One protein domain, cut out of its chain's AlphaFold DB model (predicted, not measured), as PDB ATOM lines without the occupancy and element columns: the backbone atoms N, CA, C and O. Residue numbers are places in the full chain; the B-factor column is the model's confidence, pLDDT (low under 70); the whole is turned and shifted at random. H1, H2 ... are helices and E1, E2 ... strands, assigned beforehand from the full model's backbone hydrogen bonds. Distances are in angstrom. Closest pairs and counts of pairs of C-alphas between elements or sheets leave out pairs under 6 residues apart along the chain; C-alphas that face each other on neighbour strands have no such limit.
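AT A GLANCE: This is residues 4 to 59 of the 246 residues of an uncharacterized protein of Bradyrhizobium uaiense (UniProt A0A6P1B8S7). A small three-stranded sheet has one helix, H2, packed on one of its faces, over the edge strand E3, making two layers; short H1 lies off the sheet. The 56 printed residues include H1, the meander E1 E2 E3, each strand the antiparallel neighbour of the one before, and H2. This mixed helix-and-strand domain is compact, with radius of gyration of the C-alphas 10.4 A, spanning 28 by 20 by 19 A.

HOW THE PARTS SIT: H1, residues 4 to 9, and H2, residues 45 to 57, are close but not clearly touching; their closest C-alphas, Leu 6 and Met 49, are 7.6 A apart. Residues 20 to 24, 27 to 32 and 35 to 40 are E1, E2 and E3, in two hairpins. N 22 to O 29 and N 30 to O 37, each 2.8 A, and every helix O i to N i+4 pair are within hydrogen-bond range. H2 is on the sheet, over E3; their closest C-alphas, Val 37 and Ile 52, are 6.5 A apart.

IN THESE COORDINATES: H1 begins at C-alpha (316.443, 369.216, 267.071); H2, 18.4 A long, ends at (329.236, 362.056, 283.469).

THE WHOLE: The printed part has no cut; residue 59 has pLDDT under 70.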
ATOM      1  N   ARG A   4     315.494 369.405 268.177       93.88
ATOM      2  CA  ARG A   4     316.443 369.216 267.071       93.88
ATOM      3  C   ARG A   4     317.737 369.992 267.304       93.88
ATOM      4  O   ARG A   4     318.818 369.444 267.137       93.88
ATOM      5  N   TYR A   5     317.610 371.241 267.741       94.69
ATOM      6  CA  TYR A   5     318.753 372.094 268.049       94.69
ATOM      7  C   TYR A   5     319.589 371.528 269.205       94.69
ATOM      8  O   TYR A   5     320.817 371.516 269.131       94.69
ATOM      9  N   LEU A   6     318.931 371.000 270.246       93.88
ATOM     10  CA  LEU A   6     319.624 370.346 271.357       93.88
ATOM     11  C   LEU A   6     320.445 369.140 270.888       93.88
ATOM     12  O   LEU A   6     321.599 369.011 271.280       93.88
ATOM     13  N   LYS A   7     319.876 368.288 270.025       94.75
ATOM     14  CA  LYS A   7     320.586 367.127 269.462       94.75
ATOM     15  C   LYS A   7     321.815 367.546 268.656       94.75
ATOM     16  O   LYS A   7     322.886 366.983 268.841       94.75
ATOM     17  N   GLU A   8     321.693 368.584 267.828       96.25
ATOM     18  CA  GLU A   8     322.825 369.112 267.051       96.25
ATOM     19  C   GLU A   8     323.967 369.616 267.953       96.25
ATOM     20  O   GLU A   8     325.140 369.364 267.664       96.25
ATOM     21  N   ARG A   9     323.640 370.281 269.071       96.00
ATOM     22  CA  ARG A   9     324.632 370.784 270.038       96.00
ATOM     23  C   ARG A   9     325.219 369.728 270.971       96.00
ATOM     24  O   ARG A   9     326.320 369.928 271.478       96.00
ATOM     25  N   LEU A  10     324.493 368.642 271.215       95.81
ATOM     26  CA  LEU A  10     324.867 367.582 272.151       95.81
ATOM     27  C   LEU A  10     325.276 366.287 271.440       95.81
ATOM     28  O   LEU A  10     325.293 365.239 272.071       95.81
ATOM     29  N   ARG A  11     325.644 366.343 270.155       96.56
ATOM     30  CA  ARG A  11     326.112 365.188 269.359       96.56
ATOM     31  C   ARG A  11     327.320 364.445 269.951       96.56
ATOM     32  O   ARG A  11     327.641 363.345 269.523       96.56
ATOM     33  N   ASP A  12     328.037 365.076 270.879       95.31
ATOM     34  CA  ASP A  12     329.135 364.478 271.640       95.31
ATOM     35  C   ASP A  12     328.655 363.605 272.814       95.31
ATOM     36  O   ASP A  12     329.439 362.843 273.376       95.31
ATOM     37  N   VAL A  13     327.372 363.683 273.177       93.69
ATOM     38  CA  VAL A  13     326.753 362.883 274.233       93.69
ATOM     39  C   VAL A  13     326.266 361.542 273.663       93.69
ATOM     40  O   VAL A  13     325.407 361.527 272.779       93.69
ATOM     41  N   PRO A  14     326.742 360.393 274.179       91.88
ATOM     42  CA  PRO A  14     326.326 359.089 273.678       91.88
ATOM     43  C   PRO A  14     324.819 358.866 273.861       91.88
ATOM     44  O   PRO A  14     324.279 358.988 274.962       91.88
ATOM     45  N   GLY A  15     324.156 358.522 272.753       92.69
ATOM     46  CA  GLY A  15     322.731 358.193 272.679       92.69
ATOM     47  C   GLY A  15     321.773 359.375 272.856       92.69
ATOM     48  O   GLY A  15     320.578 359.181 273.087       92.69
ATOM     49  N   ILE A  16     322.258 360.601 272.649       95.38
ATOM     50  CA  ILE A  16     321.415 361.801 272.550       95.38
ATOM     51  C   ILE A  16     320.356 361.708 271.431       95.38
ATOM     52  O   ILE A  16     319.369 362.444 271.418       95.38
ATOM     53  N   GLU A  17     320.483 360.745 270.521       94.75
ATOM     54  CA  GLU A  17     319.573 360.590 269.381       94.75
ATOM     55  C   GLU A  17     318.184 360.139 269.815       94.75
ATOM     56  O   GLU A  17     317.185 360.484 269.176       94.75
ATOM     57  N   THR A  18     318.107 359.464 270.964       95.31
ATOM     58  CA  THR A  18     316.851 359.084 271.612       95.31
ATOM     59  C   THR A  18     316.317 360.182 272.535       95.31
ATOM     60  O   THR A  18     315.395 359.911 273.295       95.31
ATOM     61  N   LEU A  19     316.894 361.393 272.525       95.75
ATOM     62  CA  LEU A  19     316.433 362.493 273.370       95.75
ATOM     63  C   LEU A  19     314.975 362.819 273.062       95.75
ATOM     64  O   LEU A  19     314.633 363.168 271.923       95.75
ATOM     65  N   THR A  20     314.148 362.740 274.099       95.50
ATOM     66  CA  THR A  20     312.767 363.225 274.121       95.50
ATOM     67  C   THR A  20     312.611 364.300 275.195       95.50
ATOM     68  O   THR A  20     313.385 364.352 276.151       95.50
ATOM     69  N   MET A  21     311.643 365.196 275.003       95.19
ATOM     70  CA  MET A  21     311.336 366.291 275.920       95.19
ATOM     71  C   MET A  21     309.856 366.221 276.281       95.19
ATOM     72  O   MET A  21     309.008 366.152 275.391       95.19
ATOM     73  N   GLN A  22     309.551 366.270 277.570       93.75
ATOM     74  CA  GLN A  22     308.194 366.313 278.104       93.75
ATOM     75  C   GLN A  22     308.066 367.464 279.101       93.75
ATOM     76  O   GLN A  22     309.029 367.833 279.767       93.75
ATOM     77  N   MET A  23     306.870 368.035 279.209       92.44
ATOM     78  CA  MET A  23     306.545 369.031 280.230       92.44
ATOM     79  C   MET A  23     305.745 368.351 281.335       92.44
ATOM     80  O   MET A  23     304.671 367.817 281.065       92.44
ATOM     81  N   LEU A  24     306.238 368.387 282.572       88.12
ATOM     82  CA  LEU A  24     305.539 367.818 283.725       88.12
ATOM     83  C   LEU A  24     305.591 368.803 284.894       88.12
ATOM     84  O   LEU A  24     306.672 369.217 285.304       88.12
ATOM     85  N   ALA A  25     304.426 369.189 285.420       90.31
ATOM     86  CA  ALA A  25     304.302 370.093 286.570       90.31
ATOM     87  C   ALA A  25     305.140 371.390 286.452       90.31
ATOM     88  O   ALA A  25     305.768 371.823 287.415       90.31
ATOM     89  N   GLY A  26     305.184 371.995 285.259       91.50
ATOM     90  CA  GLY A  26     305.945 373.230 285.021       91.50
ATOM     91  C   GLY A  26     307.461 373.039 284.927       91.50
ATOM     92  O   GLY A  26     308.198 374.013 285.024       91.50
ATOM     93  N   ARG A  27     307.941 371.807 284.730       92.06
ATOM     94  CA  ARG A  27     309.360 371.489 284.524       92.06
ATOM     95  C   ARG A  27     309.558 370.782 283.190       92.06
ATOM     96  O   ARG A  27     308.690 370.028 282.744       92.06
ATOM     97  N   GLN A  28     310.703 371.028 282.568       95.44
ATOM     98  CA  GLN A  28     311.127 370.335 281.357       95.44
ATOM     99  C   GLN A  28     311.854 369.052 281.761       95.44
ATOM    100  O   GLN A  28     312.853 369.086 282.479       95.44
ATOM    101  N   ILE A  29     311.334 367.914 281.313       95.62
ATOM    102  CA  ILE A  29     311.921 366.594 281.524       95.62
ATOM    103  C   ILE A  29     312.525 366.124 280.207       95.62
ATOM    104  O   ILE A  29     311.825 365.970 279.209       95.62
ATOM    105  N   TYR A  30     313.824 365.870 280.228       96.00
ATOM    106  CA  TYR A  30     314.586 365.316 279.123       96.00
ATOM    107  C   TYR A  30     314.913 363.860 279.419       96.00
ATOM    108  O   TYR A  30     315.463 363.563 280.477       96.00
ATOM    109  N   SER A  31     314.600 362.952 278.499       94.38
ATOM    110  CA  SER A  31     314.932 361.533 278.649       94.38
ATOM    111  C   SER A  31     315.690 361.000 277.441       94.38
ATOM    112  O   SER A  31     315.364 361.328 276.300       94.38
ATOM    113  N   PHE A  32     316.736 360.213 277.693       95.56
ATOM    114  CA  PHE A  32     317.589 359.600 276.670       95.56
ATOM    115  C   PHE A  32     318.357 358.420 277.273       95.56
ATOM    116  O   PHE A  32     318.834 358.525 278.396       95.56
ATOM    117  N   VAL A  33     318.488 357.297 276.558       92.38
ATOM    118  CA  VAL A  33     319.294 356.127 276.994       92.38
ATOM    119  C   VAL A  33     319.008 355.674 278.441       92.38
ATOM    120  O   VAL A  33     319.915 355.407 279.220       92.38
ATOM    121  N   GLY A  34     317.736 355.657 278.853       89.06
ATOM    122  CA  GLY A  34     317.352 355.303 280.230       89.06
ATOM    123  C   GLY A  34     317.729 356.338 281.304       89.06
ATOM    124  O   GLY A  34     317.503 356.097 282.487       89.06
ATOM    125  N   ARG A  35     318.269 357.497 280.914       91.12
ATOM    126  CA  ARG A  35     318.554 358.643 281.785       91.12
ATOM    127  C   ARG A  35     317.421 359.655 281.708       91.12
ATOM    128  O   ARG A  35     316.800 359.829 280.658       91.12
ATOM    129  N   VAL A  36     317.172 360.333 282.826       93.38
ATOM    130  CA  VAL A  36     316.142 361.369 282.950       93.38
ATOM    131  C   VAL A  36     316.742 362.585 283.644       93.38
ATOM    132  O   VAL A  36     317.340 362.468 284.709       93.38
ATOM    133  N   VAL A  37     316.562 363.756 283.041       95.12
ATOM    134  CA  VAL A  37     317.029 365.044 283.550       95.12
ATOM    135  C   VAL A  37     315.832 365.974 283.654       95.12
ATOM    136  O   VAL A  37     315.150 366.221 282.665       95.12
ATOM    137  N   ALA A  38     315.574 366.489 284.852       94.88
ATOM    138  CA  ALA A  38     314.524 367.468 285.088       94.88
ATOM    139  C   ALA A  38     315.150 368.843 285.326       94.88
ATOM    140  O   ALA A  38     315.950 369.018 286.244       94.88
ATOM    141  N   VAL A  39     314.751 369.819 284.520       95.25
ATOM    142  CA  VAL A  39     315.185 371.217 284.610       95.25
ATOM    143  C   VAL A  39     313.970 372.132 284.700       95.25
ATOM    144  O   VAL A  39     312.846 371.749 284.371       95.25
ATOM    145  N   ASP A  40     314.180 373.328 285.240       94.81
ATOM    146  CA  ASP A  40     313.121 374.328 285.344       94.81
ATOM    147  C   ASP A  40     312.594 374.724 283.953       94.81
ATOM    148  O   ASP A  40     313.340 374.692 282.973       94.81
ATOM    149  N   ALA A  41     311.315 375.090 283.834       91.75
ATOM    150  CA  ALA A  41     310.775 375.538 282.547       91.75
ATOM    151  C   ALA A  41     311.392 376.856 282.054       91.75
ATOM    152  O   ALA A  41     311.386 377.100 280.845       91.75
ATOM    153  N   ALA A  42     311.922 377.677 282.963       92.19
ATOM    154  CA  ALA A  42     312.653 378.903 282.666       92.19
ATOM    155  C   ALA A  42     314.167 378.682 282.497       92.19
ATOM    156  O   ALA A  42     314.894 379.659 282.311       92.19
ATOM    157  N   ALA A  43     314.647 377.433 282.549       93.88
ATOM    158  CA  ALA A  43     316.064 377.133 282.383       93.88
ATOM    159  C   ALA A  43     316.579 377.617 281.018       93.88
ATOM    160  O   ALA A  43     315.955 377.425 279.967       93.88
ATOM    161  N   SER A  44     317.750 378.242 281.045       95.31
ATOM    162  CA  SER A  44     318.472 378.664 279.851       95.31
ATOM    163  C   SER A  44     319.064 377.461 279.106       95.31
ATOM    164  O   SER A  44     319.351 376.421 279.695       95.31
ATOM    165  N   ASP A  45     319.321 377.610 277.802       93.12
ATOM    166  CA  ASP A  45     319.950 376.559 276.978       93.12
ATOM    167  C   ASP A  45     321.247 376.018 277.600       93.12
ATOM    168  O   ASP A  45     321.485 374.813 277.653       93.12
ATOM    169  N   ALA A  46     322.076 376.923 278.121       94.38
ATOM    170  CA  ALA A  46     323.337 376.566 278.754       94.38
ATOM    171  C   ALA A  46     323.127 375.666 279.983       94.38
ATOM    172  O   ALA A  46     323.868 374.697 280.162       94.38
ATOM    173  N   GLU A  47     322.106 375.941 280.798       94.88
ATOM    174  CA  GLU A  47     321.760 375.122 281.963       94.88
ATOM    175  C   GLU A  47     321.241 373.749 281.544       94.88
ATOM    176  O   GLU A  47     321.677 372.742 282.101       94.88
ATOM    177  N   VAL A  48     320.380 373.687 280.524       94.88
ATOM    178  CA  VAL A  48     319.862 372.413 280.006       94.88
ATOM    179  C   VAL A  48     320.997 371.539 279.462       94.88
ATOM    180  O   VAL A  48     321.108 370.367 279.831       94.88
ATOM    181  N   MET A  49     321.884 372.098 278.633       95.38
ATOM    182  CA  MET A  49     323.039 371.365 278.099       95.38
ATOM    183  C   MET A  49     323.982 370.894 279.207       95.38
ATOM    184  O   MET A  49     324.468 369.762 279.164       95.38
ATOM    185  N   THR A  50     324.226 371.745 280.206       95.19
ATOM    186  CA  THR A  50     325.070 371.402 281.358       95.19
ATOM    187  C   THR A  50     324.448 370.268 282.165       95.19
ATOM    188  O   THR A  50     325.145 369.311 282.490       95.19
ATOM    189  N   ALA A  51     323.138 370.315 282.420       94.44
ATOM    190  CA  ALA A  51     322.423 369.275 283.154       94.44
ATOM    191  C   ALA A  51     322.441 367.926 282.414       94.44
ATOM    192  O   ALA A  51     322.683 366.887 283.029       94.44
ATOM    193  N   ILE A  52     322.259 367.930 281.089       93.88
ATOM    194  CA  ILE A  52     322.324 366.712 280.266       93.88
ATOM    195  C   ILE A  52     323.736 366.112 280.271       93.88
ATOM    196  O   ILE A  52     323.890 364.907 280.477       93.88
ATOM    197  N   ARG A  53     324.778 366.935 280.100       94.69
ATOM    198  CA  ARG A  53     326.175 366.471 280.167       94.69
ATOM    199  C   ARG A  53     326.532 365.958 281.562       94.69
ATOM    200  O   ARG A  53     327.173 364.920 281.680       94.69
ATOM    201  N   ALA A  54     326.078 366.637 282.613       92.62
ATOM    202  CA  ALA A  54     326.280 366.200 283.990       92.62
ATOM    203  C   ALA A  54     325.638 364.830 284.244       92.62
ATOM    204  O   ALA A  54     326.285 363.963 284.823       92.62
ATOM    205  N   ALA A  55     324.420 364.592 283.753       90.00
ATOM    206  CA  ALA A  55     323.750 363.296 283.873       90.00
ATOM    207  C   ALA A  55     324.480 362.153 283.144       90.00
ATOM    208  O   ALA A  55     324.345 360.996 283.527       90.00
ATOM    209  N   VAL A  56     325.263 362.463 282.108       90.12
ATOM    210  CA  VAL A  56     326.085 361.481 281.382       90.12
ATOM    211  C   VAL A  56     327.366 361.168 282.134       90.12
ATOM    212  O   VAL A  56     327.748 360.007 282.233       90.12
ATOM    213  N   SER A  57     328.015 362.200 282.673       85.19
ATOM    214  CA  SER A  57     329.236 362.056 283.469       85.19
ATOM    215  C   SER A  57     328.975 361.423 284.837       85.19
ATOM    216  O   SER A  57     329.883 360.847 285.431       85.19
ATOM    217  N   SER A  58     327.744 361.519 285.342       71.75
ATOM    218  CA  SER A  58     327.342 361.010 286.659       71.75
ATOM    219  C   SER A  58     326.925 359.536 286.607       71.75
ATOM    220  O   SER A  58     325.979 359.139 287.279       71.75
ATOM    221  N   ASP A  59     327.651 358.698 285.856       53.22
ATOM    222  CA  ASP A  59     327.465 357.231 285.826       53.22
ATOM    223  C   ASP A  59     327.665 356.553 287.207       53.22
ATOM    224  O   ASP A  59     327.512 355.342 287.356       53.22
TER     225      ASP A  59